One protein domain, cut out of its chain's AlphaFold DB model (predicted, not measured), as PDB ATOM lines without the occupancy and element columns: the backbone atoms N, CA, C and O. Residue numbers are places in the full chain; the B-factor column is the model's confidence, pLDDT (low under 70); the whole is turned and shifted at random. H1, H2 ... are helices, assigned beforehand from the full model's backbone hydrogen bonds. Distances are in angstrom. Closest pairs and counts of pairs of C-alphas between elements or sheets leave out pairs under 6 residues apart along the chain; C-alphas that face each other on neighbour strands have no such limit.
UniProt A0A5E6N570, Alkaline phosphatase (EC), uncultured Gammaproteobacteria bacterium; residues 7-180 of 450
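This is residues 7 to 180 of the 450 residues of the protein "Alkaline phosphatase (EC)" of uncultured Gammaproteobacteria bacterium (UniProt A0A5E6N570). H6 runs through the middle of a well-formed helical bundle, with H3, H5 and H7 along it and the short H1 and H2 packed on it as well. H4 bridges H3 and H5 away from H6, H8 crosses H6 near its first residues, and H9 packs on H3. The printed part has 174 residues with nine named helices, H1 to H9 in order, and no named strand: all helix. It is compact, with a radius of gyration of the C-alphas of 14.6 A and spans of 38 by 35 by 28 A.

H1, residues 7 to 15, touches residues 35 to 43 alone of H3, residues 33 to 55; the closest C-alphas, Gly 7 and Ala 39, are 3.8 A apart. H2, residues 24 to 29, touches residues 123 to 128 alone of the hub H6, residues 109 to 129; closest are C-alphas 28 and 127, 6.6 A. H3 and H6 touch at a shallow tilt of 29 degrees, opposite ways; closest are C-alphas 43 and 121, 4.0 A. H4, residues 62 to 77, makes a hairpin with H3, closest C-alphas 51 and 70, 6.7 A, and another with H5, residues 87 to 104, closest C-alphas 73 and 90, 6.6 A. H7, residues 133 to 150, touches H5, closest C-alphas 95 and 142, 4.7 A. H8, residues 153 to 163, is about perpendicular to H6 at 88 degrees. H9, residues 171 to 180, touches H3, closest C-alphas 46 and 172, 4.6 A. Every O i to N i+4 pair is within hydrogen-bond range in H2, H3, H6, H7 and H9, against 4 of 5 in H1, 10 of 12 in H4, 12 of 14 in H5 and 3 of 7 in H8, where 7 of 8 O i to N i+3 pairs are.

H1 begins at C-alpha 7 (44.816, 34.616, 67.659). H3 is 33.1 A long and H6 30.2 A. H5 has a kink of 33 degrees near residue 98. H9 ends at C-alpha 180 (36.771, 41.104, 88.670).

The C-alphas farthest apart, Ser 32 and Ala 60, are 43.9 A apart. The printed part has no cut and no long link. Its mean pLDDT is 76.0; 40 residues are under 70, among them 74 to 86.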
ATOM      1  N   GLY A   7      44.058  34.530  66.412       69.50
ATOM      2  CA  GLY A   7      44.816  34.616  67.659       69.50
ATOM      3  C   GLY A   7      44.086  33.978  68.844       69.50
ATOM      4  O   GLY A   7      44.699  33.287  69.659       69.50
ATOM      5  N   GLN A   8      42.764  34.159  68.910       76.44
ATOM      6  CA  GLN A   8      41.923  33.592  69.967       76.44
ATOM      7  C   GLN A   8      41.828  32.068  69.851       76.44
ATOM      8  O   GLN A   8      41.984  31.371  70.853       76.44
ATOM      9  N   GLU A   9      41.638  31.537  68.638       74.31
ATOM     10  CA  GLU A   9      41.637  30.093  68.380       74.31
ATOM     11  C   GLU A   9      42.997  29.465  68.713       74.31
ATOM     12  O   GLU A   9      43.042  28.395  69.322       74.31
ATOM     13  N   ALA A  10      44.108  30.128  68.367       69.69
ATOM     14  CA  ALA A  10      45.451  29.638  68.666       69.69
ATOM     15  C   ALA A  10      45.662  29.451  70.177       69.69
ATOM     16  O   ALA A  10      46.043  28.361  70.599       69.69
ATOM     17  N   ILE A  11      45.353  30.469  70.988       74.31
ATOM     18  CA  ILE A  11      45.508  30.410  72.451       74.31
ATOM     19  C   ILE A  11      44.512  29.429  73.083       74.31
ATOM     20  O   ILE A  11      44.903  28.605  73.914       74.31
ATOM     21  N   GLN A  12      43.241  29.459  72.667       75.69
ATOM     22  CA  GLN A  12      42.208  28.580  73.221       75.69
ATOM     23  C   GLN A  12      42.513  27.100  72.962       75.69
ATOM     24  O   GLN A  12      42.318  26.265  73.844       75.69
ATOM     25  N   ASN A  13      43.039  26.763  71.782       70.81
ATOM     26  CA  ASN A  13      43.406  25.386  71.454       70.81
ATOM     27  C   ASN A  13      44.476  24.816  72.389       70.81
ATOM     28  O   ASN A  13      44.481  23.614  72.628       70.81
ATOM     29  N   ILE A  14      45.363  25.652  72.926       67.62
ATOM     30  CA  ILE A  14      46.452  25.205  73.806       67.62
ATOM     31  C   ILE A  14      45.975  25.087  75.242       67.62
ATOM     32  O   ILE A  14      46.288  24.107  75.911       67.62
ATOM     33  N   ILE A  15      45.145  26.031  75.689       71.50
ATOM     34  CA  ILE A  15      44.430  25.910  76.963       71.50
ATOM     35  C   ILE A  15      43.682  24.566  77.001       71.50
ATOM     36  O   ILE A  15      43.817  23.814  77.964       71.50
ATOM     37  N   ASN A  16      43.000  24.211  75.908       71.88
ATOM     38  CA  ASN A  16      42.218  22.977  75.794       71.88
ATOM     39  C   ASN A  16      43.057  21.691  75.662       71.88
ATOM     40  O   ASN A  16      42.521  20.604  75.856       71.88
ATOM     41  N   GLN A  17      44.344  21.773  75.309       67.81
ATOM     42  CA  GLN A  17      45.220  20.596  75.183       67.81
ATOM     43  C   GLN A  17      45.725  20.073  76.534       67.81
ATOM     44  O   GLN A  17      46.400  19.044  76.573       67.81
ATOM     45  N   GLY A  18      45.425  20.763  77.638       59.38
ATOM     46  CA  GLY A  18      45.806  20.328  78.982       59.38
ATOM     47  C   GLY A  18      47.309  20.420  79.270       59.38
ATOM     48  O   GLY A  18      47.728  20.094  80.377       59.38
ATOM     49  N   ARG A  19      48.126  20.920  78.330       67.19
ATOM     50  CA  ARG A  19      49.563  21.176  78.508       67.19
ATOM     51  C   ARG A  19      49.996  22.418  77.732       67.19
ATOM     52  O   ARG A  19      49.511  22.677  76.633       67.19
ATOM     53  N   ILE A  20      50.947  23.157  78.298       67.31
ATOM     54  CA  ILE A  20      51.636  24.252  77.612       67.31
ATOM     55  C   ILE A  20      52.854  23.650  76.907       67.31
ATOM     56  O   ILE A  20      53.817  23.275  77.569       67.31
ATOM     57  N   GLU A  21      52.792  23.510  75.582       66.38
ATOM     58  CA  GLU A  21      53.872  22.942  74.759       66.38
ATOM     59  C   GLU A  21      54.292  23.912  73.636       66.38
ATOM     60  O   GLU A  21      53.501  24.747  73.186       66.38
ATOM     61  N   ALA A  22      55.519  23.749  73.124       60.41
ATOM     62  CA  ALA A  22      56.158  24.522  72.042       60.41
ATOM     63  C   ALA A  22      55.405  24.563  70.679       60.41
ATOM     64  O   ALA A  22      55.868  25.141  69.694       60.41
ATOM     65  N   GLY A  23      54.211  23.971  70.576       62.09
ATOM     66  CA  GLY A  23      53.425  23.889  69.338       62.09
ATOM     67  C   GLY A  23      52.958  25.239  68.766       62.09
ATOM     68  O   GLY A  23      52.679  25.322  67.567       62.09
ATOM     69  N   ILE A  24      52.923  26.301  69.584       67.62
ATOM     70  CA  ILE A  24      52.533  27.672  69.186       67.62
ATOM     71  C   ILE A  24      53.368  28.183  68.019       67.62
ATOM     72  O   ILE A  24      52.840  28.792  67.085       67.62
ATOM     73  N   THR A  25      54.672  27.925  68.060       68.62
ATOM     74  CA  THR A  25      55.640  28.484  67.119       68.62
ATOM     75  C   THR A  25      55.305  28.113  65.676       68.62
ATOM     76  O   THR A  25      55.404  28.947  64.777       68.62
ATOM     77  N   ASN A  26      54.804  26.898  65.442       71.50
ATOM     78  CA  ASN A  26      54.387  26.450  64.110       71.50
ATOM     79  C   ASN A  26      53.029  27.019  63.674       71.50
ATOM     80  O   ASN A  26      52.806  27.194  62.476       71.50
ATOM     81  N   ILE A  27      52.133  27.316  64.619       73.94
ATOM     82  CA  ILE A  27      50.819  27.909  64.336       73.94
ATOM     83  C   ILE A  27      51.002  29.360  63.871       73.94
ATOM     84  O   ILE A  27      50.492  29.738  62.820       73.94
ATOM     85  N   ILE A  28      51.800  30.150  64.595       76.38
ATOM     86  CA  ILE A  28      51.986  31.584  64.316       76.38
ATOM     87  C   ILE A  28      52.893  31.834  63.099       76.38
ATOM     88  O   ILE A  28      52.624  32.740  62.312       76.38
ATOM     89  N   LYS A  29      53.936  31.017  62.879       71.94
ATOM     90  CA  LYS A  29      54.858  31.174  61.729       71.94
ATOM     91  C   LYS A  29      54.186  31.028  60.363       71.94
ATOM     92  O   LYS A  29      54.679  31.588  59.388       71.94
ATOM     93  N   ASN A  30      53.104  30.257  60.290       74.12
ATOM     94  CA  ASN A  30      52.392  29.974  59.043       74.12
ATOM     95  C   ASN A  30      51.203  30.921  58.793       74.12
ATOM     96  O   ASN A  30      50.507  30.762  57.790       74.12
ATOM     97  N   ALA A  31      50.969  31.884  59.688       80.25
ATOM     98  CA  ALA A  31      49.867  32.834  59.611       80.25
ATOM     99  C   ALA A  31      50.143  33.965  58.605       80.25
ATOM    100  O   ALA A  31      51.285  34.395  58.416       80.25
ATOM    101  N   SER A  32      49.089  34.480  57.973       82.38
ATOM    102  CA  SER A  32      49.150  35.688  57.142       82.38
ATOM    103  C   SER A  32      49.422  36.944  57.978       82.38
ATOM    104  O   SER A  32      49.164  36.969  59.177       82.38
ATOM    105  N   ASP A  33      49.889  38.030  57.353       77.69
ATOM    106  CA  ASP A  33      50.197  39.282  58.071       77.69
ATOM    107  C   ASP A  33      48.997  39.835  58.865       77.69
ATOM    108  O   ASP A  33      49.167  40.362  59.963       77.69
ATOM    109  N   GLY A  34      47.772  39.673  58.344       76.00
ATOM    110  CA  GLY A  34      46.545  40.068  59.045       76.00
ATOM    111  C   GLY A  34      46.231  39.185  60.257       76.00
ATOM    112  O   GLY A  34      45.829  39.698  61.296       76.00
ATOM    113  N   GLU A  35      46.466  37.876  60.151       81.69
ATOM    114  CA  GLU A  35      46.319  36.922  61.261       81.69
ATOM    115  C   GLU A  35      47.404  37.117  62.329       81.69
ATOM    116  O   GLU A  35      47.141  36.944  63.516       81.69
ATOM    117  N   ARG A  36      48.613  37.530  61.932       77.94
ATOM    118  CA  ARG A  36      49.698  37.867  62.863       77.94
ATOM    119  C   ARG A  36      49.408  39.138  63.651       77.94
ATOM    120  O   ARG A  36      49.700  39.172  64.838       77.94
ATOM    121  N   LEU A  37      48.829  40.158  63.015       78.25
ATOM    122  CA  LEU A  37      48.413  41.377  63.713       78.25
ATOM    123  C   LEU A  37      47.297  41.088  64.729       78.25
ATOM    124  O   LEU A  37      47.370  41.552  65.862       78.25
ATOM    125  N   ASP A  38      46.303  40.287  64.342       81.94
ATOM    126  CA  ASP A  38      45.249  39.812  65.246       81.94
ATOM    127  C   ASP A  38      45.831  39.011  66.425       81.94
ATOM    128  O   ASP A  38      45.535  39.300  67.581       81.94
ATOM    129  N   ALA A  39      46.744  38.074  66.153       81.94
ATOM    130  CA  ALA A  39      47.432  37.314  67.191       81.94
ATOM    131  C   ALA A  39      48.274  38.195  68.129       81.94
ATOM    132  O   ALA A  39      48.316  37.922  69.326       81.94
ATOM    133  N   ALA A  40      48.899  39.263  67.623       80.88
ATOM    134  CA  ALA A  40      49.656  40.205  68.443       80.88
ATOM    135  C   ALA A  40      48.751  40.897  69.472       80.88
ATOM    136  O   ALA A  40      49.069  40.922  70.659       80.88
ATOM    137  N   ILE A  41      47.599  41.404  69.024       80.50
ATOM    138  CA  ILE A  41      46.614  42.077  69.885       80.50
ATOM    139  C   ILE A  41      46.095  41.100  70.942       80.50
ATOM    140  O   ILE A  41      46.172  41.376  72.136       80.50
ATOM    141  N   VAL A  42      45.663  39.911  70.517       83.56
ATOM    142  CA  VAL A  42      45.135  38.887  71.427       83.56
ATOM    143  C   VAL A  42      46.198  38.426  72.435       83.56
ATOM    144  O   VAL A  42      45.893  38.233  73.611       83.56
ATOM    145  N   GLY A  43      47.452  38.268  72.003       83.50
ATOM    146  CA  GLY A  43      48.568  37.919  72.882       83.50
ATOM    147  C   GLY A  43      48.826  38.984  73.951       83.50
ATOM    148  O   GLY A  43      49.023  38.641  75.119       83.50
ATOM    149  N   ALA A  44      48.757  40.266  73.578       82.75
ATOM    150  CA  ALA A  44      48.883  41.385  74.511       82.75
ATOM    151  C   ALA A  44      47.722  41.433  75.523       82.75
ATOM    152  O   ALA A  44      47.971  41.574  76.723       82.75
ATOM    153  N   ASP A  45      46.480  41.231  75.073       85.50
ATOM    154  CA  ASP A  45      45.293  41.229  75.942       85.50
ATOM    155  C   ASP A  45      45.343  40.092  76.976       85.50
ATOM    156  O   ASP A  45      45.117  40.306  78.172       85.50
ATOM    157  N   VAL A  46      45.692  38.876  76.537       88.31
ATOM    158  CA  VAL A  46      45.843  37.709  77.424       88.31
ATOM    159  C   VAL A  46      46.987  37.921  78.411       88.31
ATOM    160  O   VAL A  46      46.832  37.620  79.597       88.31
ATOM    161  N   LEU A  47      48.110  38.485  77.960       86.56
ATOM    162  CA  LEU A  47      49.224  38.834  78.835       86.56
ATOM    163  C   LEU A  47      48.789  39.836  79.914       86.56
ATOM    164  O   LEU A  47      49.054  39.624  81.099       86.56
ATOM    165  N   GLN A  48      48.108  40.915  79.530       85.00
ATOM    166  CA  GLN A  48      47.666  41.950  80.463       85.00
ATOM    167  C   GLN A  48      46.665  41.402  81.489       85.00
ATOM    168  O   GLN A  48      46.777  41.696  82.687       85.00
ATOM    169  N   ALA A  49      45.716  40.577  81.043       87.56
ATOM    170  CA  ALA A  49      44.742  39.935  81.916       87.56
ATOM    171  C   ALA A  49      45.412  38.927  82.868       87.56
ATOM    172  O   ALA A  49      45.157  38.962  84.073       87.56
ATOM    173  N   GLY A  50      46.345  38.110  82.369       88.25
ATOM    174  CA  GLY A  50      47.107  37.152  83.174       88.25
ATOM    175  C   GLY A  50      47.972  37.826  84.243       88.25
ATOM    176  O   GLY A  50      47.979  37.396  85.396       88.25
ATOM    177  N   VAL A  51      48.642  38.938  83.920       85.75
ATOM    178  CA  VAL A  51      49.398  39.728  84.913       85.75
ATOM    179  C   VAL A  51      48.480  40.379  85.945       85.75
ATOM    180  O   VAL A  51      48.857  40.489  87.113       85.75
ATOM    181  N   SER A  52      47.292  40.826  85.540       85.94
ATOM    182  CA  SER A  52      46.308  41.380  86.477       85.94
ATOM    183  C   SER A  52      45.860  40.317  87.477       85.94
ATOM    184  O   SER A  52      45.943  40.546  88.681       85.94
ATOM    185  N   LEU A  53      45.544  39.116  86.985       85.06
ATOM    186  CA  LEU A  53      45.216  37.966  87.820       85.06
ATOM    187  C   LEU A  53      46.376  37.591  88.758       85.06
ATOM    188  O   LEU A  53      46.165  37.375  89.948       85.06
ATOM    189  N   PHE A  54      47.616  37.602  88.253       83.12
ATOM    190  CA  PHE A  54      48.819  37.311  89.038       83.12
ATOM    191  C   PHE A  54      49.001  38.255  90.238       83.12
ATOM    192  O   PHE A  54      49.439  37.831  91.306       83.12
ATOM    193  N   LYS A  55      48.654  39.540  90.088       80.88
ATOM    194  CA  LYS A  55      48.772  40.550  91.158       80.88
ATOM    195  C   LYS A  55      47.809  40.324  92.317       80.88
ATOM    196  O   LYS A  55      48.100  40.759  93.427       80.88
ATOM    197  N   ASN A  56      46.690  39.661  92.054       77.12
ATOM    198  CA  ASN A  56      45.670  39.385  93.054       77.12
ATOM    199  C   ASN A  56      45.988  38.160  93.922       77.12
ATOM    200  O   ASN A  56      45.268  37.887  94.881       77.12
ATOM    201  N   ILE A  57      47.072  37.434  93.630       73.50
ATOM    202  CA  ILE A  57      47.445  36.239  94.383       73.50
ATOM    203  C   ILE A  57      48.137  36.640  95.699       73.50
ATOM    204  O   ILE A  57      49.170  37.318  95.675       73.50
ATOM    205  N   PRO A  58      47.632  36.198  96.864       61.31
ATOM    206  CA  PRO A  58      48.234  36.512  98.155       61.31
ATOM    207  C   PRO A  58      49.478  35.645  98.405       61.31
ATOM    208  O   PRO A  58      49.363  34.464  98.710       61.31
ATOM    209  N   VAL A  59      50.684  36.216  98.301       61.38
ATOM    210  CA  VAL A  59      51.947  35.506  98.597       61.38
ATOM    211  C   VAL A  59      53.039  36.445  99.123       61.38
ATOM    212  O   VAL A  59      53.116  37.621  98.771       61.38
ATOM    213  N   ALA A  60      53.899  35.916 100.000       51.94
ATOM    214  CA  ALA A  60      54.966  36.648 100.683       51.94
ATOM    215  C   ALA A  60      56.159  36.990  99.766       51.94
ATOM    216  O   ALA A  60      56.605  36.149  98.993       51.94
ATOM    217  N   GLY A  61      56.732  38.194  99.931       48.59
ATOM    218  CA  GLY A  61      58.111  38.604  99.589       48.59
ATOM    219  C   GLY A  61      58.612  38.419  98.145       48.59
ATOM    220  O   GLY A  61      58.930  39.400  97.477       48.59
ATOM    221  N   ALA A  62      58.718  37.178  97.667       49.75
ATOM    222  CA  ALA A  62      59.274  36.804  96.363       49.75
ATOM    223  C   ALA A  62      58.386  37.223  95.174       49.75
ATOM    224  O   ALA A  62      58.897  37.528  94.099       49.75
ATOM    225  N   VAL A  63      57.069  37.325  95.375       54.44
ATOM    226  CA  VAL A  63      56.119  37.740  94.324       54.44
ATOM    227  C   VAL A  63      56.191  39.231  94.005       54.44
ATOM    228  O   VAL A  63      55.961  39.619  92.866       54.44
ATOM    229  N   ILE A  64      56.652  40.063  94.940       55.50
ATOM    230  CA  ILE A  64      56.826  41.507  94.709       55.50
ATOM    231  C   ILE A  64      57.848  41.758  93.583       55.50
ATOM    232  O   ILE A  64      57.610  42.572  92.695       55.50
ATOM    233  N   SER A  65      58.955  41.002  93.567       60.47
ATOM    234  CA  SER A  65      59.991  41.114  92.523       60.47
ATOM    235  C   SER A  65      59.507  40.612  91.153       60.47
ATOM    236  O   SER A  65      59.916  41.135  90.118       60.47
ATOM    237  N   ALA A  66      58.605  39.626  91.143       65.88
ATOM    238  CA  ALA A  66      57.955  39.121  89.938       65.88
ATOM    239  C   ALA A  66      56.986  40.148  89.337       65.88
ATOM    240  O   ALA A  66      56.981  40.373  88.128       65.88
ATOM    241  N   THR A  67      56.198  40.814  90.182       66.06
ATOM    242  CA  THR A  67      55.255  41.853  89.761       66.06
ATOM    243  C   THR A  67      55.962  43.042  89.108       66.06
ATOM    244  O   THR A  67      55.462  43.569  88.116       66.06
ATOM    245  N   ASP A  68      57.135  43.447  89.605       70.75
ATOM    246  CA  ASP A  68      57.933  44.520  88.996       70.75
ATOM    247  C   ASP A  68      58.449  44.143  87.600       70.75
ATOM    248  O   ASP A  68      58.357  44.950  86.671       70.75
ATOM    249  N   LEU A  69      58.928  42.906  87.424       72.69
ATOM    250  CA  LEU A  69      59.316  42.377  86.113       72.69
ATOM    251  C   LEU A  69      58.124  42.376  85.142       72.69
ATOM    252  O   LEU A  69      58.232  42.916  84.044       72.69
ATOM    253  N   LEU A  70      56.973  41.846  85.565       73.88
ATOM    254  CA  LEU A  70      55.754  41.776  84.748       73.88
ATOM    255  C   LEU A  70      55.194  43.168  84.397       73.88
ATOM    256  O   LEU A  70      54.718  43.388  83.286       73.88
ATOM    257  N   ASN A  71      55.298  44.142  85.305       73.88
ATOM    258  CA  ASN A  71      54.909  45.528  85.035       73.88
ATOM    259  C   ASN A  71      55.818  46.205  84.002       73.88
ATOM    260  O   ASN A  71      55.334  47.009  83.206       73.88
ATOM    261  N   ASN A  72      57.121  45.916  84.024       73.75
ATOM    262  CA  ASN A  72      58.058  46.448  83.032       73.75
ATOM    263  C   ASN A  72      57.818  45.831  81.652       73.75
ATOM    264  O   ASN A  72      57.869  46.550  80.660       73.75
ATOM    265  N   ILE A  73      57.490  44.537  81.616       71.56
ATOM    266  CA  ILE A  73      57.070  43.823  80.408       71.56
ATOM    267  C   ILE A  73      55.841  44.524  79.787       71.56
ATOM    268  O   ILE A  73      55.908  44.933  78.636       71.56
ATOM    269  N   ILE A  74      54.775  44.784  80.559       69.62
ATOM    270  CA  ILE A  74      53.554  45.460  80.058       69.62
ATOM    271  C   ILE A  74      53.800  46.906  79.607       69.62
ATOM    272  O   ILE A  74      53.362  47.293  78.528       69.62
ATOM    273  N   LYS A  75      54.498  47.722  80.408       66.94
ATOM    274  CA  LYS A  75      54.716  49.155  80.109       66.94
ATOM    275  C   LYS A  75      55.431  49.405  78.783       66.94
ATOM    276  O   LYS A  75      55.299  50.481  78.211       66.94
ATOM    277  N   GLU A  76      56.239  48.450  78.347       61.22
ATOM    278  CA  GLU A  76      57.004  48.544  77.107       61.22
ATOM    279  C   GLU A  76      56.220  47.979  75.908       61.22
ATOM    280  O   GLU A  76      56.616  48.238  74.775       61.22
ATOM    281  N   PHE A  77      55.096  47.283  76.141       59.53
ATOM    282  CA  PHE A  77      54.137  46.864  75.107       59.53
ATOM    283  C   PHE A  77      53.108  47.944  74.754       59.53
ATOM    284  O   PHE A  77      52.675  48.001  73.608       59.53
ATOM    285  N   ASP A  78      52.777  48.845  75.687       54.97
ATOM    286  CA  ASP A  78      51.936  50.026  75.415       54.97
ATOM    287  C   ASP A  78      52.659  51.102  74.565       54.97
ATOM    288  O   ASP A  78      52.026  52.032  74.060       54.97
ATOM    289  N   ASN A  79      53.986  51.002  74.404       52.53
ATOM    290  CA  ASN A  79      54.771  51.897  73.553       52.53
ATOM    291  C   ASN A  79      54.957  51.275  72.159       52.53
ATOM    292  O   ASN A  79      55.747  50.354  71.974       52.53
ATOM    293  N   ASP A  80      54.243  51.836  71.187       47.25
ATOM    294  CA  ASP A  80      54.103  51.433  69.776       47.25
ATOM    295  C   ASP A  80      55.402  51.597  68.931       47.25
ATOM    296  O   ASP A  80      55.395  52.174  67.841       47.25
ATOM    297  N   ASP A  81      56.560  51.158  69.442       50.94
ATOM    298  CA  ASP A  81      57.832  51.161  68.706       50.94
ATOM    299  C   ASP A  81      58.131  49.766  68.138       50.94
ATOM    300  O   ASP A  81      58.649  48.874  68.813       50.94
ATOM    301  N   ALA A  82      57.832  49.600  66.849       40.72
ATOM    302  CA  ALA A  82      58.030  48.376  66.071       40.72
ATOM    303  C   ALA A  82      59.498  47.890  65.967       40.72
ATOM    304  O   ALA A  82      59.754  46.877  65.318       40.72
ATOM    305  N   ASN A  83      60.464  48.582  66.586       49.34
ATOM    306  CA  ASN A  83      61.861  48.150  66.698       49.34
ATOM    307  C   ASN A  83      62.303  47.804  68.136       49.34
ATOM    308  O   ASN A  83      63.508  47.741  68.379       49.34
ATOM    309  N   ASN A  84      61.383  47.591  69.089       53.12
ATOM    310  CA  ASN A  84      61.709  47.375  70.508       53.12
ATOM    311  C   ASN A  84      62.639  46.147  70.738       53.12
ATOM    312  O   ASN A  84      62.187  45.000  70.679       53.12
ATOM    313  N   PRO A  85      63.942  46.335  71.039       53.94
ATOM    314  CA  PRO A  85      64.942  45.266  71.058       53.94
ATOM    315  C   PRO A  85      65.021  44.534  72.412       53.94
ATOM    316  O   PRO A  85      66.109  44.192  72.867       53.94
ATOM    317  N   LYS A  86      63.882  44.295  73.076       67.19
ATOM    318  CA  LYS A  86      63.818  43.680  74.421       67.19
ATOM    319  C   LYS A  86      62.897  42.460  74.530       67.19
ATOM    320  O   LYS A  86      62.874  41.820  75.576       67.19
ATOM    321  N   THR A  87      62.175  42.087  73.469       71.94
ATOM    322  CA  THR A  87      61.267  40.921  73.473       71.94
ATOM    323  C   THR A  87      61.988  39.632  73.873       71.94
ATOM    324  O   THR A  87      61.487  38.877  74.703       71.94
ATOM    325  N   LEU A  88      63.199  39.415  73.349       75.06
ATOM    326  CA  LEU A  88      64.033  38.264  73.700       75.06
ATOM    327  C   LEU A  88      64.437  38.275  75.186       75.06
ATOM    328  O   LEU A  88      64.373  37.243  75.852       75.06
ATOM    329  N   ASP A  89      64.794  39.443  75.728       77.94
ATOM    330  CA  ASP A  89      65.134  39.599  77.146       77.94
ATOM    331  C   ASP A  89      63.929  39.305  78.050       77.94
ATOM    332  O   ASP A  89      64.088  38.692  79.107       77.94
ATOM    333  N   TYR A  90      62.719  39.688  77.636       78.06
ATOM    334  CA  TYR A  90      61.489  39.425  78.385       78.06
ATOM    335  C   TYR A  90      61.086  37.953  78.375       78.06
ATOM    336  O   TYR A  90      60.771  37.418  79.437       78.06
ATOM    337  N   VAL A  91      61.159  37.287  77.220       79.62
ATOM    338  CA  VAL A  91      60.914  35.839  77.100       79.62
ATOM    339  C   VAL A  91      61.888  35.059  77.995       79.62
ATOM    340  O   VAL A  91      61.468  34.246  78.819       79.62
ATOM    341  N   ASN A  92      63.181  35.397  77.942       82.38
ATOM    342  CA  ASN A  92      64.202  34.782  78.797       82.38
ATOM    343  C   ASN A  92      63.986  35.081  80.292       82.38
ATOM    344  O   ASN A  92      64.160  34.207  81.143       82.38
ATOM    345  N   SER A  93      63.591  36.313  80.629       80.50
ATOM    346  CA  SER A  93      63.317  36.707  82.016       80.50
ATOM    347  C   SER A  93      62.089  35.995  82.585       80.50
ATOM    348  O   SER A  93      62.098  35.629  83.761       80.50
ATOM    349  N   LEU A  94      61.051  35.756  81.772       80.12
ATOM    350  CA  LEU A  94      59.858  35.024  82.197       80.12
ATOM    351  C   LEU A  94      60.158  33.541  82.446       80.12
ATOM    352  O   LEU A  94      59.673  32.994  83.435       80.12
ATOM    353  N   ALA A  95      61.003  32.909  81.626       77.44
ATOM    354  CA  ALA A  95      61.461  31.539  81.875       77.44
ATOM    355  C   ALA A  95      62.163  31.420  83.245       77.44
ATOM    356  O   ALA A  95      61.850  30.536  84.047       77.44
ATOM    357  N   GLY A  96      63.054  32.370  83.559       77.06
ATOM    358  CA  GLY A  96      63.713  32.450  84.867       77.06
ATOM    359  C   GLY A  96      62.741  32.731  86.019       77.06
ATOM    360  O   GLY A  96      62.864  32.136  87.093       77.06
ATOM    361  N   LEU A  97      61.746  33.594  85.791       76.62
ATOM    362  CA  LEU A  97      60.691  33.864  86.761       76.62
ATOM    363  C   LEU A  97      59.903  32.589  87.070       76.62
ATOM    364  O   LEU A  97      59.796  32.229  88.241       76.62
ATOM    365  N   ALA A  98      59.412  31.885  86.050       75.00
ATOM    366  CA  ALA A  98      58.606  30.676  86.200       75.00
ATOM    367  C   ALA A  98      59.304  29.626  87.074       75.00
ATOM    368  O   ALA A  98      58.703  29.128  88.021       75.00
ATOM    369  N   ALA A  99      60.599  29.382  86.852       74.38
ATOM    370  CA  ALA A  99      61.385  28.472  87.686       74.38
ATOM    371  C   ALA A  99      61.452  28.901  89.168       74.38
ATOM    372  O   ALA A  99      61.518  28.054  90.058       74.38
ATOM    373  N   SER A 100      61.430  30.210  89.443       74.50
ATOM    374  CA  SER A 100      61.514  30.753  90.805       74.50
ATOM    375  C   SER A 100      60.175  30.790  91.548       74.50
ATOM    376  O   SER A 100      60.161  30.599  92.764       74.50
ATOM    377  N   VAL A 101      59.061  31.025  90.844       72.12
ATOM    378  CA  VAL A 101      57.742  31.204  91.475       72.12
ATOM    379  C   VAL A 101      56.821  29.997  91.344       72.12
ATOM    380  O   VAL A 101      55.958  29.830  92.196       72.12
ATOM    381  N   ALA A 102      57.010  29.112  90.361       72.94
ATOM    382  CA  ALA A 102      56.176  27.917  90.211       72.94
ATOM    383  C   ALA A 102      56.125  27.019  91.463       72.94
ATOM    384  O   ALA A 102      55.028  26.575  91.806       72.94
ATOM    385  N   PRO A 103      57.220  26.817  92.233       74.81
ATOM    386  CA  PRO A 103      57.150  26.072  93.492       74.81
ATOM    387  C   PRO A 103      56.192  26.682  94.528       74.81
ATOM    388  O   PRO A 103      55.707  25.970  95.402       74.81
ATOM    389  N   LEU A 104      55.909  27.988  94.439       70.69
ATOM    390  CA  LEU A 104      54.966  28.688  95.319       70.69
ATOM    391  C   LEU A 104      53.503  28.458  94.910       70.69
ATOM    392  O   LEU A 104      52.606  28.711  95.709       70.69
ATOM    393  N   PHE A 105      53.259  27.984  93.685       70.25
ATOM    394  CA  PHE A 105      51.919  27.824  93.121       70.25
ATOM    395  C   PHE A 105      51.490  26.370  92.938       70.25
ATOM    396  O   PHE A 105      50.404  26.135  92.428       70.25
ATOM    397  N   VAL A 106      52.272  25.394  93.413       63.91
ATOM    398  CA  VAL A 106      51.952  23.953  93.309       63.91
ATOM    399  C   VAL A 106      50.569  23.611  93.893       63.91
ATOM    400  O   VAL A 106      49.950  22.632  93.491       63.91
ATOM    401  N   SER A 107      50.053  24.436  94.809       64.69
ATOM    402  CA  SER A 107      48.706  24.311  95.388       64.69
ATOM    403  C   SER A 107      47.805  25.525  95.116       64.69
ATOM    404  O   SER A 107      46.776  25.678  95.764       64.69
ATOM    405  N   ASN A 108      48.182  26.398  94.175       73.94
ATOM    406  CA  ASN A 108      47.432  27.600  93.817       73.94
ATOM    407  C   ASN A 108      47.063  27.577  92.318       73.94
ATOM    408  O   ASN A 108      47.852  28.036  91.484       73.94
ATOM    409  N   PRO A 109      45.870  27.067  91.957       77.25
ATOM    410  CA  PRO A 109      45.456  26.925  90.563       77.25
ATOM    411  C   PRO A 109      45.342  28.273  89.838       77.25
ATOM    412  O   PRO A 109      45.625  28.341  88.648       77.25
ATOM    413  N   VAL A 110      45.029  29.370  90.538       79.75
ATOM    414  CA  VAL A 110      45.010  30.714  89.931       79.75
ATOM    415  C   VAL A 110      46.421  31.187  89.584       79.75
ATOM    416  O   VAL A 110      46.623  31.796  88.538       79.75
ATOM    417  N   GLY A 111      47.416  30.884  90.421       81.81
ATOM    418  CA  GLY A 111      48.823  31.172  90.132       81.81
ATOM    419  C   GLY A 111      49.372  30.370  88.967       81.81
ATOM    420  O   GLY A 111      50.069  30.928  88.118       81.81
ATOM    421  N   ILE A 112      48.994  29.097  88.877       84.69
ATOM    422  CA  ILE A 112      49.299  28.250  87.722       84.69
ATOM    423  C   ILE A 112      48.643  28.814  86.454       84.69
ATOM    424  O   ILE A 112      49.326  28.991  85.442       84.69
ATOM    425  N   LEU A 113      47.352  29.163  86.520       87.00
ATOM    426  CA  LEU A 113      46.609  29.751  85.405       87.00
ATOM    427  C   LEU A 113      47.237  31.071  84.945       87.00
ATOM    428  O   LEU A 113      47.466  31.267  83.750       87.00
ATOM    429  N   ALA A 114      47.543  31.966  85.885       88.06
ATOM    430  CA  ALA A 114      48.150  33.260  85.607       88.06
ATOM    431  C   ALA A 114      49.533  33.098  84.964       88.06
ATOM    432  O   ALA A 114      49.793  33.691  83.923       88.06
ATOM    433  N   LEU A 115      50.409  32.250  85.513       86.56
ATOM    434  CA  LEU A 115      51.730  32.005  84.924       86.56
ATOM    435  C   LEU A 115      51.652  31.430  83.511       86.56
ATOM    436  O   LEU A 115      52.363  31.897  82.620       86.56
ATOM    437  N   GLY A 116      50.792  30.436  83.299       88.69
ATOM    438  CA  GLY A 116      50.648  29.822  81.988       88.69
ATOM    439  C   GLY A 116      50.054  30.778  80.958       88.69
ATOM    440  O   GLY A 116      50.576  30.887  79.853       88.69
ATOM    441  N   THR A 117      49.027  31.547  81.322       89.62
ATOM    442  CA  THR A 117      48.420  32.541  80.417       89.62
ATOM    443  C   THR A 117      49.358  33.707  80.104       89.62
ATOM    444  O   THR A 117      49.408  34.135  78.952       89.62
ATOM    445  N   ILE A 118      50.176  34.160  81.062       89.12
ATOM    446  CA  ILE A 118      51.254  35.135  80.817       89.12
ATOM    447  C   ILE A 118      52.253  34.577  79.794       89.12
ATOM    448  O   ILE A 118      52.609  35.280  78.849       89.12
ATOM    449  N   ALA A 119      52.689  33.322  79.948       88.69
ATOM    450  CA  ALA A 119      53.631  32.687  79.025       88.69
ATOM    451  C   ALA A 119      53.046  32.522  77.614       88.69
ATOM    452  O   ALA A 119      53.721  32.825  76.631       88.69
ATOM    453  N   LEU A 120      51.781  32.106  77.509       87.94
ATOM    454  CA  LEU A 120      51.072  31.980  76.234       87.94
ATOM    455  C   LEU A 120      50.898  33.342  75.548       87.94
ATOM    456  O   LEU A 120      51.236  33.476  74.372       87.94
ATOM    457  N   GLY A 121      50.424  34.357  76.279       87.81
ATOM    458  CA  GLY A 121      50.231  35.710  75.751       87.81
ATOM    459  C   GLY A 121      51.541  36.334  75.272       87.81
ATOM    460  O   GLY A 121      51.626  36.806  74.135       87.81
ATOM    461  N   LEU A 122      52.598  36.243  76.089       85.75
ATOM    462  CA  LEU A 122      53.932  36.729  75.728       85.75
ATOM    463  C   LEU A 122      54.522  35.964  74.537       85.75
ATOM    464  O   LEU A 122      55.107  36.587  73.655       85.75
ATOM    465  N   GLY A 123      54.369  34.638  74.491       85.81
ATOM    466  CA  GLY A 123      54.879  33.805  73.402       85.81
ATOM    467  C   GLY A 123      54.212  34.122  72.066       85.81
ATOM    468  O   GLY A 123      54.901  34.357  71.071       85.81
ATOM    469  N   VAL A 124      52.878  34.205  72.048       84.69
ATOM    470  CA  VAL A 124      52.111  34.586  70.853       84.69
ATOM    471  C   VAL A 124      52.496  35.990  70.393       84.69
ATOM    472  O   VAL A 124      52.827  36.167  69.221       84.69
ATOM    473  N   TYR A 125      52.546  36.964  71.305       83.38
ATOM    474  CA  TYR A 125      52.983  38.319  70.975       83.38
ATOM    475  C   TYR A 125      54.404  38.323  70.388       83.38
ATOM    476  O   TYR A 125      54.624  38.817  69.281       83.38
ATOM    477  N   ALA A 126      55.369  37.693  71.061       82.12
ATOM    478  CA  ALA A 126      56.766  37.671  70.636       82.12
ATOM    479  C   ALA A 126      56.948  37.103  69.218       82.12
ATOM    480  O   ALA A 126      57.645  37.705  68.398       82.12
ATOM    481  N   LEU A 127      56.256  36.009  68.889       81.31
ATOM    482  CA  LEU A 127      56.302  35.366  67.567       81.31
ATOM    483  C   LEU A 127      55.686  36.223  66.443       81.31
ATOM    484  O   LEU A 127      55.997  36.042  65.260       81.31
ATOM    485  N   THR A 128      54.824  37.181  66.783       77.25
ATOM    486  CA  THR A 128      54.241  38.116  65.807       77.25
ATOM    487  C   THR A 128      55.144  39.320  65.533       77.25
ATOM    488  O   THR A 128      55.133  39.826  64.414       77.25
ATOM    489  N   THR A 129      55.994  39.710  66.493       69.12
ATOM    490  CA  THR A 129      56.903  40.872  66.374       69.12
ATOM    491  C   THR A 129      58.152  40.638  65.514       69.12
ATOM    492  O   THR A 129      58.844  41.593  65.166       69.12
ATOM    493  N   GLY A 130      58.439  39.398  65.102       62.75
ATOM    494  CA  GLY A 130      59.539  39.114  64.176       62.75
ATOM    495  C   GLY A 130      59.671  37.641  63.784       62.75
ATOM    496  O   GLY A 130      59.234  36.751  64.502       62.75
ATOM    497  N   ASN A 131      60.305  37.373  62.636       60.56
ATOM    498  CA  ASN A 131      60.655  36.017  62.173       60.56
ATOM    499  C   ASN A 131      62.082  35.617  62.596       60.56
ATOM    500  O   ASN A 131      62.826  35.036  61.805       60.56
ATOM    501  N   ASP A 132      62.492  35.966  63.816       70.12
ATOM    502  CA  ASP A 132      63.810  35.585  64.323       70.12
ATOM    503  C   ASP A 132      63.769  34.144  64.856       70.12
ATOM    504  O   ASP A 132      62.947  33.784  65.707       70.12
ATOM    505  N   GLU A 133      64.662  33.305  64.338       80.50
ATOM    506  CA  GLU A 133      64.852  31.929  64.798       80.50
ATOM    507  C   GLU A 133      65.238  31.898  66.287       80.50
ATOM    508  O   GLU A 133      64.810  31.001  67.009       80.50
ATOM    509  N   GLN A 134      65.930  32.935  66.779       81.81
ATOM    510  CA  GLN A 134      66.276  33.090  68.194       81.81
ATOM    511  C   GLN A 134      65.056  33.378  69.073       81.81
ATOM    512  O   GLN A 134      64.944  32.795  70.146       81.81
ATOM    513  N   ILE A 135      64.127  34.235  68.630       80.06
ATOM    514  CA  ILE A 135      62.883  34.509  69.375       80.06
ATOM    515  C   ILE A 135      62.023  33.252  69.420       80.06
ATOM    516  O   ILE A 135      61.485  32.915  70.468       80.06
ATOM    517  N   SER A 136      61.938  32.536  68.298       83.38
ATOM    518  CA  SER A 136      61.197  31.276  68.234       83.38
ATOM    519  C   SER A 136      61.733  30.254  69.234       83.38
ATOM    520  O   SER A 136      60.963  29.707  70.011       83.38
ATOM    521  N   GLN A 137      63.055  30.050  69.248       85.19
ATOM    522  CA  GLN A 137      63.689  29.115  70.175       85.19
ATOM    523  C   GLN A 137      63.503  29.547  71.632       85.19
ATOM    524  O   GLN A 137      63.187  28.719  72.474       85.19
ATOM    525  N   ALA A 138      63.647  30.840  71.932       85.19
ATOM    526  CA  ALA A 138      63.449  31.343  73.288       85.19
ATOM    527  C   ALA A 138      61.998  31.173  73.767       85.19
ATOM    528  O   ALA A 138      61.772  30.877  74.938       85.19
ATOM    529  N   VAL A 139      61.013  31.350  72.877       86.06
ATOM    530  CA  VAL A 139      59.598  31.109  73.195       86.06
ATOM    531  C   VAL A 139      59.354  29.626  73.462       86.06
ATOM    532  O   VAL A 139      58.703  29.312  74.455       86.06
ATOM    533  N   ASP A 140      59.910  28.730  72.646       87.12
ATOM    534  CA  ASP A 140      59.812  27.282  72.872       87.12
ATOM    535  C   ASP A 140      60.436  26.894  74.226       87.12
ATOM    536  O   ASP A 140      59.777  26.258  75.047       87.12
ATOM    537  N   ASP A 141      61.648  27.378  74.518       86.81
ATOM    538  CA  ASP A 141      62.346  27.130  75.786       86.81
ATOM    539  C   ASP A 141      61.553  27.670  76.997       86.81
ATOM    540  O   ASP A 141      61.489  27.033  78.052       86.81
ATOM    541  N   MET A 142      60.928  28.845  76.858       88.69
ATOM    542  CA  MET A 142      60.081  29.447  77.890       88.69
ATOM    543  C   MET A 142      58.814  28.623  78.133       88.69
ATOM    544  O   MET A 142      58.479  28.369  79.291       88.69
ATOM    545  N   LEU A 143      58.110  28.216  77.073       87.69
ATOM    546  CA  LEU A 143      56.890  27.411  77.176       87.69
ATOM    547  C   LEU A 143      57.189  26.042  77.787       87.69
ATOM    548  O   LEU A 143      56.460  25.624  78.683       87.69
ATOM    549  N   ASP A 144      58.292  25.403  77.400       86.75
ATOM    550  CA  ASP A 144      58.747  24.150  78.005       86.75
ATOM    551  C   ASP A 144      59.115  24.345  79.479       86.75
ATOM    552  O   ASP A 144      58.744  23.536  80.332       86.75
ATOM    553  N   SER A 145      59.823  25.424  79.822       86.19
ATOM    554  CA  SER A 145      60.179  25.719  81.212       86.19
ATOM    555  C   SER A 145      58.936  25.952  82.074       86.19
ATOM    556  O   SER A 145      58.851  25.409  83.174       86.19
ATOM    557  N   VAL A 146      57.972  26.740  81.593       86.50
ATOM    558  CA  VAL A 146      56.711  27.012  82.300       86.50
ATOM    559  C   VAL A 146      55.873  25.741  82.393       86.50
ATOM    560  O   VAL A 146      55.431  25.395  83.486       86.50
ATOM    561  N   GLY A 147      55.715  25.015  81.285       85.50
ATOM    562  CA  GLY A 147      54.969  23.762  81.205       85.50
ATOM    563  C   GLY A 147      55.520  22.692  82.146       85.50
ATOM    564  O   GLY A 147      54.759  22.073  82.884       85.50
ATOM    565  N   ASN A 148      56.843  22.527  82.210       84.44
ATOM    566  CA  ASN A 148      57.487  21.622  83.167       84.44
ATOM    567  C   ASN A 148      57.318  22.082  84.620       84.44
ATOM    568  O   ASN A 148      57.231  21.250  85.520       84.44
ATOM    569  N   ALA A 149      57.295  23.394  84.857       82.94
ATOM    570  CA  ALA A 149      57.188  23.954  86.196       82.94
ATOM    571  C   ALA A 149      55.770  23.833  86.782       82.94
ATOM    572  O   ALA A 149      55.635  23.621  87.986       82.94
ATOM    573  N   ILE A 150      54.730  23.935  85.949       81.38
ATOM    574  CA  ILE A 150      53.333  23.726  86.364       81.38
ATOM    575  C   ILE A 150      52.901  22.252  86.265       81.38
ATOM    576  O   ILE A 150      52.038  21.806  87.020       81.38
ATOM    577  N   GLY A 151      53.523  21.464  85.385       81.06
ATOM    578  CA  GLY A 151      53.271  20.030  85.241       81.06
ATOM    579  C   GLY A 151      51.800  19.696  84.971       81.06
ATOM    580  O   GLY A 151      51.091  20.432  84.286       81.06
ATOM    581  N   ASP A 152      51.331  18.594  85.559       76.69
ATOM    582  CA  ASP A 152      49.972  18.067  85.357       76.69
ATOM    583  C   ASP A 152      48.875  18.916  86.035       76.69
ATOM    584  O   ASP A 152      47.687  18.644  85.889       76.69
ATOM    585  N   THR A 153      49.247  19.971  86.771       76.75
ATOM    586  CA  THR A 153      48.280  20.852  87.451       76.75
ATOM    587  C   THR A 153      47.641  21.883  86.518       76.75
ATOM    588  O   THR A 153      46.654  22.518  86.894       76.75
ATOM    589  N   TRP A 154      48.158  22.040  85.292       83.38
ATOM    590  CA  TRP A 154      47.613  22.978  84.309       83.38
ATOM    591  C   TRP A 154      46.167  22.663  83.925       83.38
ATOM    592  O   TRP A 154      45.361  23.580  83.851       83.38
ATOM    593  N   GLU A 155      45.816  21.391  83.722       79.62
ATOM    594  CA  GLU A 155      44.448  20.999  83.355       79.62
ATOM    595  C   GLU A 155      43.440  21.429  84.431       79.62
ATOM    596  O   GLU A 155      42.412  22.035  84.130       79.62
ATOM    597  N   SER A 156      43.784  21.212  85.703       73.44
ATOM    598  CA  SER A 156      42.973  21.655  86.842       73.44
ATOM    599  C   SER A 156      42.959  23.176  87.031       73.44
ATOM    600  O   SER A 156      42.025  23.705  87.621       73.44
ATOM    601  N   ALA A 157      43.983  23.891  86.568       80.94
ATOM    602  CA  ALA A 157      44.012  25.351  86.593       80.94
ATOM    603  C   ALA A 157      43.205  25.963  85.438       80.94
ATOM    604  O   ALA A 157      42.540  26.980  85.617       80.94
ATOM    605  N   ALA A 158      43.241  25.344  84.258       83.19
ATOM    606  CA  ALA A 158      42.527  25.784  83.066       83.19
ATOM    607  C   ALA A 158      41.005  25.636  83.207       83.19
ATOM    608  O   ALA A 158      40.275  26.453  82.649       83.19
ATOM    609  N   SER A 159      40.524  24.668  83.997       80.31
ATOM    610  CA  SER A 159      39.091  24.533  84.306       80.31
ATOM    611  C   SER A 159      38.516  25.738  85.052       80.31
ATOM    612  O   SER A 159      37.307  25.935  85.055       80.31
ATOM    613  N   LEU A 160      39.356  26.614  85.620       79.69
ATOM    614  CA  LEU A 160      38.876  27.864  86.203       79.69
ATOM    615  C   LEU A 160      38.183  28.771  85.177       79.69
ATOM    616  O   LEU A 160      37.370  29.611  85.552       79.69
ATOM    617  N   PHE A 161      38.459  28.595  83.883       82.12
ATOM    618  CA  PHE A 161      37.748  29.294  82.816       82.12
ATOM    619  C   PHE A 161      36.272  28.928  82.683       82.12
ATOM    620  O   PHE A 161      35.541  29.671  82.025       82.12
ATOM    621  N   ASP A 162      35.842  27.826  83.292       80.06
ATOM    622  CA  ASP A 162      34.432  27.450  83.372       80.06
ATOM    623  C   ASP A 162      33.689  28.280  84.433       80.06
ATOM    624  O   ASP A 162      32.464  28.294  84.454       80.06
ATOM    625  N   PHE A 163      34.423  29.021  85.276       73.56
ATOM    626  CA  PHE A 163      33.872  29.961  86.257       73.56
ATOM    627  C   PHE A 163      33.962  31.429  85.818       73.56
ATOM    628  O   PHE A 163      33.750  32.338  86.619       73.56
ATOM    629  N   ALA A 164      34.307  31.698  84.564       78.06
ATOM    630  CA  ALA A 164      34.100  33.030  84.019       78.06
ATOM    631  C   ALA A 164      32.606  33.262  83.737       78.06
ATOM    632  O   ALA A 164      31.841  32.315  83.595       78.06
ATOM    633  N   ASP A 165      32.218  34.531  83.640       75.25
ATOM    634  CA  ASP A 165      30.895  34.948  83.164       75.25
ATOM    635  C   ASP A 165      30.575  34.290  81.806       75.25
ATOM    636  O   ASP A 165      31.443  34.222  80.930       75.25
ATOM    637  N   ASP A 166      29.336  33.829  81.614       70.62
ATOM    638  CA  ASP A 166      28.863  33.206  80.371       70.62
ATOM    639  C   ASP A 166      28.997  34.145  79.157       70.62
ATOM    640  O   ASP A 166      29.144  33.698  78.009       70.62
ATOM    641  N   GLU A 167      28.984  35.461  79.391       75.88
ATOM    642  CA  GLU A 167      29.228  36.467  78.356       75.88
ATOM    643  C   GLU A 167      30.702  36.522  77.906       75.88
ATOM    644  O   GLU A 167      30.979  36.987  76.797       75.88
ATOM    645  N   ALA A 168      31.646  35.997  78.698       80.19
ATOM    646  CA  ALA A 168      33.071  35.963  78.371       80.19
ATOM    647  C   ALA A 168      33.399  34.806  77.411       80.19
ATOM    648  O   ALA A 168      33.446  33.629  77.778       80.19
ATOM    649  N   GLN A 169      33.671  35.141  76.152       80.25
ATOM    650  CA  GLN A 169      33.836  34.156  75.078       80.25
ATOM    651  C   GLN A 169      35.310  33.882  74.748       80.25
ATOM    652  O   GLN A 169      35.625  32.845  74.163       80.25
ATOM    653  N   THR A 170      36.220  34.781  75.126       85.12
ATOM    654  CA  THR A 170      37.656  34.700  74.815       85.12
ATOM    655  C   THR A 170      38.510  34.463  76.067       85.12
ATOM    656  O   THR A 170      38.113  34.863  77.163       85.12
ATOM    657  N   PRO A 171      39.723  33.883  75.947       85.12
ATOM    658  CA  PRO A 171      40.622  33.707  77.090       85.12
ATOM    659  C   PRO A 171      40.885  34.999  77.879       85.12
ATOM    660  O   PRO A 171      40.898  34.974  79.106       85.12
ATOM    661  N   ALA A 172      41.055  36.136  77.194       87.62
ATOM    662  CA  ALA A 172      41.290  37.426  77.841       87.62
ATOM    663  C   ALA A 172      40.060  37.913  78.629       87.62
ATOM    664  O   ALA A 172      40.202  38.295  79.790       87.62
ATOM    665  N   GLU A 173      38.859  37.845  78.043       88.25
ATOM    666  CA  GLU A 173      37.606  38.199  78.731       88.25
ATOM    667  C   GLU A 173      37.365  37.297  79.943       88.25
ATOM    668  O   GLU A 173      36.981  37.776  81.007       88.25
ATOM    669  N   LYS A 174      37.650  35.997  79.816       88.62
ATOM    670  CA  LYS A 174      37.490  35.053  80.921       88.62
ATOM    671  C   LYS A 174      38.469  35.335  82.063       88.62
ATOM    672  O   LYS A 174      38.065  35.340  83.222       88.62
ATOM    673  N   LEU A 175      39.732  35.646  81.754       89.81
ATOM    674  CA  LEU A 175      40.712  36.087  82.757       89.81
ATOM    675  C   LEU A 175      40.279  37.390  83.445       89.81
ATOM    676  O   LEU A 175      40.416  37.517  84.661       89.81
ATOM    677  N   GLN A 176      39.752  38.353  82.686       88.88
ATOM    678  CA  GLN A 176      39.235  39.608  83.235       88.88
ATOM    679  C   GLN A 176      38.014  39.376  84.130       88.88
ATOM    680  O   GLN A 176      37.935  39.972  85.204       88.88
ATOM    681  N   SER A 177      37.104  38.485  83.730       87.50
ATOM    682  CA  SER A 177      35.948  38.084  84.534       87.50
ATOM    683  C   SER A 177      36.394  37.504  85.876       87.50
ATOM    684  O   SER A 177      36.018  38.036  86.919       87.50
ATOM    685  N   LEU A 178      37.295  36.516  85.867       86.19
ATOM    686  CA  LEU A 178      37.858  35.935  87.092       86.19
ATOM    687  C   LEU A 178      38.539  36.995  87.970       86.19
ATOM    688  O   LEU A 178      38.362  37.020  89.186       86.19
ATOM    689  N   ASN A 179      39.293  37.910  87.362       85.69
ATOM    690  CA  ASN A 179      39.946  38.999  88.079       85.69
ATOM    691  C   ASN A 179      38.939  39.939  88.765       85.69
ATOM    692  O   ASN A 179      39.161  40.348  89.905       85.69
ATOM    693  N   ASN A 180      37.834  40.275  88.099       85.12
ATOM    694  CA  ASN A 180      36.771  41.104  88.670       85.12
ATOM    695  C   ASN A 180      36.073  40.393  89.831       85.12
ATOM    696  O   ASN A 180      35.926  40.994  90.893       85.12
TER     697      ASN A 180